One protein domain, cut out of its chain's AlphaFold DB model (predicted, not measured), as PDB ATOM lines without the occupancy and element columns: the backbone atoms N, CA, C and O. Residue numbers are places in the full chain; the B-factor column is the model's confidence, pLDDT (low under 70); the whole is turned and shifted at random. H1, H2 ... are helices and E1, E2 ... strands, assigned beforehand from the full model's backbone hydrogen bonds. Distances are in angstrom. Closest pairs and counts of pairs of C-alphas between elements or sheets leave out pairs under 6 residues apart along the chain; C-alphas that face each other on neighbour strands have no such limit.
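Overview. This is residues 10 to 89 of the 131 residues of the protein "KIND domain-containing protein" of Tigriopus californicus (UniProt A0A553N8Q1). Going along from residue 10, picture a long helix, H2, running past a small two-strand sheet, E1 and E2, with the short helix H1 following E1 in the chain with no residue between them. A stretch with no named element, residues 10 to 23, leads into E1, and residues 60 to 76 fold back from the far end of H2 to E2; residues 59 to 64 stick out. The printed part has 80 residues, with two named helices and two named strands in the order E1, H1, H2, E2; the strands are antiparallel, and the class is mostly helix, though under half of the residues are in named elements. It is only just loose, close to compact, with a radius of gyration of the C-alphas of 14.2 A, and it is elongated, spanning 52 by 29 by 22 A.

Arrangement. Look first at E1, residues 24 to 26, and E2, residues 77 to 79, antiparallel neighbours at 146 degrees. There you find N 25 and O 78 at 2.9 A, and N 78 and O 25 at 2.8 A, both within hydrogen-bond range. H1, residues 27 to 34, comes closest to E2 at the C-alphas of Leu 27 and Phe 77, 6.2 A apart. H2, residues 40 to 59, is near E2, with 5 pairs of C-alphas within 10 A, but apart from E1 and H1. In H1 and H2 every O i to N i+4 pair is within hydrogen-bond range.

Along the chain. Find C-alpha 24 at (314.842, 387.369, 185.080), where E1 begins; it is 6.9 A long. H1 then runs 10.9 A. From C-alpha 40 at (330.799, 385.209, 199.629), H2 runs 28.6 A. E2, 6.9 A long, ends at C-alpha 79, (315.420, 389.900, 188.668).

Size, cuts and confidence. The C-alphas farthest apart, those of Ala 10 and Ser 63, are 51.9 A apart. The printed part has no cut; the link from H2 to E2 is long. Look for pLDDT under 70 at residues 10 to 15 and 62 to 64.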
ATOM      1  N   ALA A  10     338.898 389.626 172.172       55.28
ATOM      2  CA  ALA A  10     338.346 389.646 173.527       55.28
ATOM      3  C   ALA A  10     336.963 390.322 173.586       55.28
ATOM      4  O   ALA A  10     336.118 389.930 174.388       55.28
ATOM      5  N   PHE A  11     336.709 391.308 172.720       52.16
ATOM      6  CA  PHE A  11     335.397 391.944 172.586       52.16
ATOM      7  C   PHE A  11     334.381 391.069 171.837       52.16
ATOM      8  O   PHE A  11     333.212 391.067 172.212       52.16
ATOM      9  N   ASP A  12     334.819 390.251 170.876       53.78
ATOM     10  CA  ASP A  12     333.966 389.266 170.186       53.78
ATOM     11  C   ASP A  12     333.509 388.107 171.102       53.78
ATOM     12  O   ASP A  12     332.642 387.312 170.733       53.78
ATOM     13  N   PHE A  13     334.066 388.005 172.316       58.00
ATOM     14  CA  PHE A  13     333.675 387.010 173.320       58.00
ATOM     15  C   PHE A  13     332.496 387.458 174.202       58.00
ATOM     16  O   PHE A  13     331.892 386.633 174.890       58.00
ATOM     17  N   TRP A  14     332.122 388.741 174.172       61.09
ATOM     18  CA  TRP A  14     330.967 389.237 174.919       61.09
ATOM     19  C   TRP A  14     329.669 388.780 174.253       61.09
ATOM     20  O   TRP A  14     329.157 389.407 173.327       61.09
ATOM     21  N   ARG A  15     329.118 387.664 174.737       66.38
ATOM     22  CA  ARG A  15     327.783 387.216 174.337       66.38
ATOM     23  C   ARG A  15     326.733 388.004 175.118       66.38
ATOM     24  O   ARG A  15     326.745 387.946 176.348       66.38
ATOM     25  N   PRO A  16     325.814 388.716 174.445       70.12
ATOM     26  CA  PRO A  16     324.710 389.361 175.134       70.12
ATOM     27  C   PRO A  16     323.848 388.291 175.809       70.12
ATOM     28  O   PRO A  16     323.369 387.355 175.169       70.12
ATOM     29  N   VAL A  17     323.670 388.423 177.121       78.31
ATOM     30  CA  VAL A  17     322.719 387.606 177.870       78.31
ATOM     31  C   VAL A  17     321.334 388.190 177.665       78.31
ATOM     32  O   VAL A  17     321.090 389.360 177.960       78.31
ATOM     33  N   HIS A  18     320.423 387.364 177.165       82.06
ATOM     34  CA  HIS A  18     319.019 387.720 177.048       82.06
ATOM     35  C   HIS A  18     318.280 387.332 178.323       82.06
ATOM     36  O   HIS A  18     318.480 386.241 178.856       82.06
ATOM     37  N   LEU A  19     317.428 388.238 178.793       83.69
ATOM     38  CA  LEU A  19     316.515 387.955 179.891       83.69
ATOM     39  C   LEU A  19     315.429 386.996 179.436       83.69
ATOM     40  O   LEU A  19     315.033 386.996 178.268       83.69
ATOM     41  N   ASN A  20     314.954 386.197 180.382       83.62
ATOM     42  CA  ASN A  20     313.774 385.376 180.176       83.62
ATOM     43  C   ASN A  20     312.535 386.273 180.005       83.62
ATOM     44  O   ASN A  20     312.575 387.469 180.301       83.62
ATOM     45  N   GLU A  21     311.420 385.686 179.562       82.94
ATOM     46  CA  GLU A  21     310.140 386.396 179.373       82.94
ATOM     47  C   GLU A  21     309.688 387.158 180.639       82.94
ATOM     48  O   GLU A  21     309.057 388.206 180.535       82.94
ATOM     49  N   ASP A  22     310.104 386.683 181.816       84.00
ATOM     50  CA  ASP A  22     309.788 387.247 183.133       84.00
ATOM     51  C   ASP A  22     310.797 388.315 183.629       84.00
ATOM     52  O   ASP A  22     310.885 388.591 184.826       84.00
ATOM     53  N   ASP A  23     311.619 388.885 182.739       88.00
ATOM     54  CA  ASP A  23     312.689 389.854 183.062       88.00
ATOM     55  C   ASP A  23     313.661 389.358 184.159       88.00
ATOM     56  O   ASP A  23     314.132 390.113 185.015       88.00
ATOM     57  N   SER A  24     313.949 388.051 184.138       92.69
ATOM     58  CA  SER A  24     314.842 387.369 185.080       92.69
ATOM     59  C   SER A  24     315.946 386.582 184.372       92.69
ATOM     60  O   SER A  24     315.825 386.226 183.197       92.69
ATOM     61  N   LEU A  25     317.031 386.301 185.096       93.94
ATOM     62  CA  LEU A  25     318.140 385.446 184.668       93.94
ATOM     63  C   LEU A  25     318.353 384.317 185.659       93.94
ATOM     64  O   LEU A  25     318.217 384.521 186.864       93.94
ATOM     65  N   SER A  26     318.736 383.140 185.170       94.25
ATOM     66  CA  SER A  26     319.179 382.082 186.069       94.25
ATOM     67  C   SER A  26     320.555 382.403 186.652       94.25
ATOM     68  O   SER A  26     321.392 383.053 186.013       94.25
ATOM     69  N   LEU A  27     320.826 381.907 187.859       93.94
ATOM     70  CA  LEU A  27     322.139 382.055 188.479       93.94
ATOM     71  C   LEU A  27     323.235 381.396 187.628       93.94
ATOM     72  O   LEU A  27     324.339 381.924 187.552       93.94
ATOM     73  N   GLU A  28     322.910 380.316 186.908       93.06
ATOM     74  CA  GLU A  28     323.816 379.700 185.931       93.06
ATOM     75  C   GLU A  28     324.193 380.660 184.787       93.06
ATOM     76  O   GLU A  28     325.368 380.764 184.430       93.06
ATOM     77  N   GLN A  29     323.224 381.383 184.209       91.69
ATOM     78  CA  GLN A  29     323.505 382.370 183.157       91.69
ATOM     79  C   GLN A  29     324.437 383.465 183.678       91.69
ATOM     80  O   GLN A  29     325.381 383.851 182.988       91.69
ATOM     81  N   ILE A  30     324.207 383.924 184.906       91.00
ATOM     82  CA  ILE A  30     325.023 384.946 185.560       91.00
ATOM     83  C   ILE A  30     326.458 384.438 185.743       91.00
ATOM     84  O   ILE A  30     327.391 385.055 185.229       91.00
ATOM     85  N   THR A  31     326.653 383.286 186.390       90.94
ATOM     86  CA  THR A  31     327.997 382.740 186.648       90.94
ATOM     87  C   THR A  31     328.760 382.427 185.364       90.94
ATOM     88  O   THR A  31     329.961 382.678 185.281       90.94
ATOM     89  N   ASN A  32     328.069 381.942 184.328       89.69
ATOM     90  CA  ASN A  32     328.690 381.675 183.031       89.69
ATOM     91  C   ASN A  32     329.143 382.962 182.332       89.69
ATOM     92  O   ASN A  32     330.186 382.977 181.682       89.69
ATOM     93  N   SER A  33     328.392 384.050 182.491       87.25
ATOM     94  CA  SER A  33     328.698 385.331 181.843       87.25
ATOM     95  C   SER A  33     329.914 386.011 182.449       87.25
ATOM     96  O   SER A  33     330.725 386.582 181.726       87.25
ATOM     97  N   PHE A  34     330.084 385.896 183.766       85.81
ATOM     98  CA  PHE A  34     331.283 386.381 184.445       85.81
ATOM     99  C   PHE A  34     332.461 385.403 184.347       85.81
ATOM    100  O   PHE A  34     333.582 385.780 184.679       85.81
ATOM    101  N   SER A  35     332.224 384.166 183.882       85.31
ATOM    102  CA  SER A  35     333.224 383.087 183.830       85.31
ATOM    103  C   SER A  35     333.968 382.912 185.164       85.31
ATOM    104  O   SER A  35     335.155 382.586 185.195       85.31
ATOM    105  N   ALA A  36     333.266 383.160 186.271       84.56
ATOM    106  CA  ALA A  36     333.810 383.203 187.620       84.56
ATOM    107  C   ALA A  36     332.744 382.769 188.642       84.56
ATOM    108  O   ALA A  36     331.546 382.980 188.412       84.56
ATOM    109  N   PRO A  37     333.152 382.169 189.775       87.88
ATOM    110  CA  PRO A  37     332.240 381.906 190.879       87.88
ATOM    111  C   PRO A  37     331.763 383.215 191.520       87.88
ATOM    112  O   PRO A  37     332.428 384.248 191.445       87.88
ATOM    113  N   ILE A  38     330.609 383.157 192.185       91.31
ATOM    114  CA  ILE A  38     330.124 384.269 193.008       91.31
ATOM    115  C   ILE A  38     331.011 384.452 194.246       91.31
ATOM    116  O   ILE A  38     331.578 383.488 194.761       91.31
ATOM    117  N   THR A  39     331.116 385.689 194.732       94.06
ATOM    118  CA  THR A  39     331.791 385.974 196.008       94.06
ATOM    119  C   THR A  39     330.914 385.570 197.195       94.06
ATOM    120  O   THR A  39     329.716 385.310 197.043       94.06
ATOM    121  N   GLU A  40     331.502 385.542 198.388       96.31
ATOM    122  CA  GLU A  40     330.799 385.209 199.629       96.31
ATOM    123  C   GLU A  40     329.646 386.185 199.921       96.31
ATOM    124  O   GLU A  40     328.537 385.767 200.252       96.31
ATOM    125  N   GLU A  41     329.855 387.482 199.701       95.75
ATOM    126  CA  GLU A  41     328.837 388.516 199.912       95.75
ATOM    127  C   GLU A  41     327.633 388.320 198.987       95.75
ATOM    128  O   GLU A  41     326.481 388.430 199.414       95.75
ATOM    129  N   HIS A  42     327.887 387.974 197.722       93.56
ATOM    130  CA  HIS A  42     326.827 387.662 196.769       93.56
ATOM    131  C   HIS A  42     326.073 386.393 197.168       93.56
ATOM    132  O   HIS A  42     324.845 386.362 197.085       93.56
ATOM    133  N   ALA A  43     326.781 385.362 197.638       94.69
ATOM    134  CA  ALA A  43     326.151 384.142 198.126       94.69
ATOM    135  C   ALA A  43     325.208 384.437 199.302       94.69
ATOM    136  O   ALA A  43     324.055 384.004 199.279       94.69
ATOM    137  N   PHE A  44     325.641 385.238 200.280       96.88
ATOM    138  CA  PHE A  44     324.788 385.636 201.401       96.88
ATOM    139  C   PHE A  44     323.556 386.430 200.962       96.88
ATOM    140  O   PHE A  44     322.454 386.142 201.433       96.88
ATOM    141  N   ALA A  45     323.711 387.385 200.043       96.50
ATOM    142  CA  ALA A  45     322.588 388.163 199.521       96.50
ATOM    143  C   ALA A  45     321.550 387.271 198.817       96.50
ATOM    144  O   ALA A  45     320.350 387.379 199.083       96.50
ATOM    145  N   ILE A  46     322.013 386.341 197.973       95.44
ATOM    146  CA  ILE A  46     321.148 385.395 197.256       95.44
ATOM    147  C   ILE A  46     320.432 384.470 198.243       95.44
ATOM    148  O   ILE A  46     319.220 384.297 198.143       95.44
ATOM    149  N   ILE A  47     321.145 383.905 199.222       96.31
ATOM    150  CA  ILE A  47     320.550 383.024 200.240       96.31
ATOM    151  C   ILE A  47     319.476 383.771 201.038       96.31
ATOM    152  O   ILE A  47     318.383 383.240 201.249       96.31
ATOM    153  N   TYR A  48     319.754 385.008 201.450       97.44
ATOM    154  CA  TYR A  48     318.796 385.831 202.179       97.44
ATOM    155  C   TYR A  48     317.517 386.078 201.368       97.44
ATOM    156  O   TYR A  48     316.411 385.818 201.857       97.44
ATOM    157  N   GLU A  49     317.646 386.528 200.116       96.50
ATOM    158  CA  GLU A  49     316.483 386.777 199.258       96.50
ATOM    159  C   GLU A  49     315.749 385.478 198.883       96.50
ATOM    160  O   GLU A  49     314.519 385.484 198.810       96.50
ATOM    161  N   CYS A  50     316.446 384.344 198.750       96.25
ATOM    162  CA  CYS A  50     315.833 383.021 198.597       96.25
ATOM    163  C   CYS A  50     314.933 382.683 199.791       96.25
ATOM    164  O   CYS A  50     313.753 382.387 199.611       96.25
ATOM    165  N   CYS A  51     315.453 382.776 201.018       95.75
ATOM    166  CA  CYS A  51     314.694 382.489 202.238       95.75
ATOM    167  C   CYS A  51     313.478 383.413 202.395       95.75
ATOM    168  O   CYS A  51     312.383 382.969 202.749       95.75
ATOM    169  N   LYS A  52     313.653 384.705 202.106       95.38
ATOM    170  CA  LYS A  52     312.585 385.709 202.150       95.38
ATOM    171  C   LYS A  52     311.500 385.435 201.108       95.38
ATOM    172  O   LYS A  52     310.316 385.464 201.439       95.38
ATOM    173  N   THR A  53     311.892 385.120 199.879       94.00
ATOM    174  CA  THR A  53     310.961 384.783 198.794       94.00
ATOM    175  C   THR A  53     310.213 383.495 199.105       94.00
ATOM    176  O   THR A  53     308.990 383.461 198.998       94.00
ATOM    177  N   LEU A  54     310.907 382.463 199.590       92.62
ATOM    178  CA  LEU A  54     310.296 381.208 200.016       92.62
ATOM    179  C   LEU A  54     309.253 381.433 201.121       92.62
ATOM    180  O   LEU A  54     308.128 380.944 201.018       92.62
ATOM    181  N   LYS A  55     309.582 382.233 202.143       92.19
ATOM    182  CA  LYS A  55     308.633 382.628 203.197       92.19
ATOM    183  C   LYS A  55     307.396 383.316 202.614       92.19
ATOM    184  O   LYS A  55     306.281 382.961 202.990       92.19
ATOM    185  N   ASN A  56     307.575 384.259 201.691       90.19
ATOM    186  CA  ASN A  56     306.463 384.961 201.046       90.19
ATOM    187  C   ASN A  56     305.587 384.004 200.225       90.19
ATOM    188  O   ASN A  56     304.360 384.080 200.297       90.19
ATOM    189  N   VAL A  57     306.205 383.063 199.504       88.44
ATOM    190  CA  VAL A  57     305.499 382.018 198.751       88.44
ATOM    191  C   VAL A  57     304.662 381.146 199.684       88.44
ATOM    192  O   VAL A  57     303.532 380.835 199.331       88.44
ATOM    193  N   PHE A  58     305.142 380.801 200.882       86.00
ATOM    194  CA  PHE A  58     304.338 380.061 201.865       86.00
ATOM    195  C   PHE A  58     303.207 380.899 202.478       86.00
ATOM    196  O   PHE A  58     302.096 380.400 202.647       86.00
ATOM    197  N   GLN A  59     303.468 382.164 202.811       86.25
ATOM    198  CA  GLN A  59     302.501 383.033 203.492       86.25
ATOM    199  C   GLN A  59     301.374 383.526 202.575       86.25
ATOM    200  O   GLN A  59     300.261 383.761 203.041       86.25
ATOM    201  N   GLY A  60     301.637 383.678 201.276       77.94
ATOM    202  CA  GLY A  60     300.666 384.179 200.302       77.94
ATOM    203  C   GLY A  60     299.620 383.159 199.831       77.94
ATOM    204  O   GLY A  60     298.816 383.485 198.958       77.94
ATOM    205  N   GLN A  61     299.624 381.922 200.342       71.50
ATOM    206  CA  GLN A  61     298.854 380.817 199.756       71.50
ATOM    207  C   GLN A  61     297.567 380.510 200.523       71.50
ATOM    208  O   GLN A  61     297.565 380.341 201.739       71.50
ATOM    209  N   ARG A  62     296.457 380.395 199.778       61.44
ATOM    210  CA  ARG A  62     295.123 380.066 200.316       61.44
ATOM    211  C   ARG A  62     294.732 378.587 200.204       61.44
ATOM    212  O   ARG A  62     293.778 378.195 200.865       61.44
ATOM    213  N   SER A  63     295.428 377.771 199.407       59.75
ATOM    214  CA  SER A  63     295.405 376.289 199.435       59.75
ATOM    215  C   SER A  63     296.211 375.706 198.258       59.75
ATOM    216  O   SER A  63     296.253 376.298 197.184       59.75
ATOM    217  N   ASN A  64     296.839 374.537 198.458       65.75
ATOM    218  CA  ASN A  64     297.470 373.679 197.432       65.75
ATOM    219  C   ASN A  64     298.648 374.270 196.626       65.75
ATOM    220  O   ASN A  64     298.741 374.077 195.414       65.75
ATOM    221  N   CYS A  65     299.591 374.943 197.290       71.06
ATOM    222  CA  CYS A  65     300.846 375.342 196.649       71.06
ATOM    223  C   CYS A  65     301.829 374.168 196.592       71.06
ATOM    224  O   CYS A  65     302.333 373.727 197.622       71.06
ATOM    225  N   THR A  66     302.144 373.689 195.390       81.56
ATOM    226  CA  THR A  66     303.287 372.794 195.186       81.56
ATOM    227  C   THR A  66     304.559 373.636 195.124       81.56
ATOM    228  O   THR A  66     304.705 374.495 194.250       81.56
ATOM    229  N   VAL A  67     305.463 373.406 196.074       86.88
ATOM    230  CA  VAL A  67     306.763 374.081 196.143       86.88
ATOM    231  C   VAL A  67     307.800 373.241 195.405       86.88
ATOM    232  O   VAL A  67     307.848 372.023 195.580       86.88
ATOM    233  N   SER A  68     308.609 373.884 194.566       87.62
ATOM    234  CA  SER A  68     309.744 373.241 193.906       87.62
ATOM    235  C   SER A  68     310.971 373.268 194.813       87.62
ATOM    236  O   SER A  68     311.247 374.277 195.464       87.62
ATOM    237  N   VAL A  69     311.715 372.165 194.845       89.56
ATOM    238  CA  VAL A  69     313.014 372.100 195.521       89.56
ATOM    239  C   VAL A  69     314.081 372.589 194.550       89.56
ATOM    240  O   VAL A  69     314.198 372.073 193.441       89.56
ATOM    241  N   VAL A  70     314.864 373.577 194.978       93.00
ATOM    242  CA  VAL A  70     316.020 374.079 194.230       93.00
ATOM    243  C   VAL A  70     317.137 373.043 194.323       93.00
ATOM    244  O   VAL A  70     317.580 372.709 195.420       93.00
ATOM    245  N   SER A  71     317.583 372.531 193.178       92.19
ATOM    246  CA  SER A  71     318.596 371.470 193.092       92.19
ATOM    247  C   SER A  71     319.867 371.912 192.364       92.19
ATOM    248  O   SER A  71     320.923 371.306 192.530       92.19
ATOM    249  N   SER A  72     319.777 372.976 191.564       93.50
ATOM    250  CA  SER A  72     320.863 373.471 190.725       93.50
ATOM    251  C   SER A  72     320.816 374.993 190.548       93.50
ATOM    252  O   SER A  72     319.805 375.642 190.819       93.50
ATOM    253  N   LEU A  73     321.896 375.575 190.009       93.25
ATOM    254  CA  LEU A  73     321.968 377.006 189.665       93.25
ATOM    255  C   LEU A  73     320.952 377.426 188.585       93.25
ATOM    256  O   LEU A  73     320.684 378.615 188.422       93.25
ATOM    257  N   ARG A  74     320.389 376.465 187.841       93.00
ATOM    258  CA  ARG A  74     319.361 376.709 186.816       93.00
ATOM    259  C   ARG A  74     317.995 377.011 187.419       93.00
ATOM    260  O   ARG A  74     317.177 377.631 186.753       93.00
ATOM    261  N   ASP A  75     317.779 376.587 188.660       93.81
ATOM    262  CA  ASP A  75     316.494 376.697 189.347       93.81
ATOM    263  C   ASP A  75     316.349 378.054 190.070       93.81
ATOM    264  O   ASP A  75     315.251 378.451 190.462       93.81
ATOM    265  N   ILE A  76     317.455 378.786 190.248       95.25
ATOM    266  CA  ILE A  76     317.486 380.090 190.919       95.25
ATOM    267  C   ILE A  76     317.399 381.186 189.867       95.25
ATOM    268  O   ILE A  76     318.308 381.326 189.054       95.25
ATOM    269  N   PHE A  77     316.337 381.984 189.921       95.44
ATOM    270  CA  PHE A  77     316.067 383.077 188.999       95.44
ATOM    271  C   PHE A  77     316.158 384.404 189.745       95.44
ATOM    272  O   PHE A  77     315.567 384.569 190.810       95.44
ATOM    273  N   LEU A  78     316.894 385.353 189.179       95.00
ATOM    274  CA  LEU A  78     317.127 386.677 189.737       95.00
ATOM    275  C   LEU A  78     316.564 387.736 188.792       95.00
ATOM    276  O   LEU A  78     316.823 387.712 187.588       95.00
ATOM    277  N   HIS A  79     315.806 388.672 189.346       94.00
ATOM    278  CA  HIS A  79     315.420 389.900 188.668       94.00
ATOM    279  C   HIS A  79     316.626 390.831 188.501       94.00
ATOM    280  O   HIS A  79     317.633 390.726 189.206       94.00
ATOM    281  N   ARG A  80     316.494 391.818 187.609       87.62
ATOM    282  CA  ARG A  80     317.497 392.879 187.407       87.62
ATOM    283  C   ARG A  80     317.823 393.689 188.665       87.62
ATOM    284  O   ARG A  80     318.900 394.269 188.744       87.62
ATOM    285  N   ASP A  81     316.901 393.750 189.622       89.00
ATOM    286  CA  ASP A  81     317.083 394.451 190.896       89.00
ATOM    287  C   ASP A  81     317.776 393.590 191.970       89.00
ATOM    288  O   ASP A  81     317.954 394.043 193.100       89.00
ATOM    289  N   GLY A  82     318.170 392.357 191.627       88.06
ATOM    290  CA  GLY A  82     318.839 391.422 192.528       88.06
ATOM    291  C   GLY A  82     317.894 390.609 193.415       88.06
ATOM    292  O   GLY A  82     318.371 389.838 194.247       88.06
ATOM    293  N   ARG A  83     316.569 390.742 193.258       94.25
ATOM    294  CA  ARG A  83     315.601 389.919 193.997       94.25
ATOM    295  C   ARG A  83     315.439 388.542 193.370       94.25
ATOM    296  O   ARG A  83     315.487 388.394 192.150       94.25
ATOM    297  N   VAL A  84     315.175 387.540 194.205       95.94
ATOM    298  CA  VAL A  84     314.855 386.184 193.743       95.94
ATOM    299  C   VAL A  84     313.418 386.145 193.223       95.94
ATOM    300  O   VAL A  84     312.491 386.608 193.885       95.94
ATOM    301  N   HIS A  85     313.240 385.597 192.025       94.38
ATOM    302  CA  HIS A  85     311.940 385.460 191.382       94.38
ATOM    303  C   HIS A  85     311.124 384.348 192.057       94.38
ATOM    304  O   HIS A  85     311.639 383.277 192.377       94.38
ATOM    305  N   GLU A  86     309.814 384.538 192.224       91.00
ATOM    306  CA  GLU A  86     308.956 383.550 192.899       91.00
ATOM    307  C   GLU A  86     308.890 382.191 192.177       91.00
ATOM    308  O   GLU A  86     308.602 381.161 192.792       91.00
ATOM    309  N   THR A  87     309.161 382.174 190.870       90.75
ATOM    310  CA  THR A  87     309.207 380.950 190.050       90.75
ATOM    311  C   THR A  87     310.309 379.992 190.485       90.75
ATOM    312  O   THR A  87     310.163 378.799 190.249       90.75
ATOM    313  N   THR A  88     311.339 380.464 191.196       93.19
ATOM    314  CA  THR A  88     312.353 379.599 191.818       93.19
ATOM    315  C   THR A  88     311.740 378.574 192.769       93.19
ATOM    316  O   THR A  88     312.221 377.448 192.854       93.19
ATOM    317  N   PHE A  89     310.646 378.926 193.453       92.81
ATOM    318  CA  PHE A  89     310.007 378.051 194.440       92.81
ATOM    319  C   PHE A  89     308.608 377.589 194.040       92.81
ATOM    320  O   PHE A  89     308.046 376.715 194.698       92.81
TER     321      PHE A  89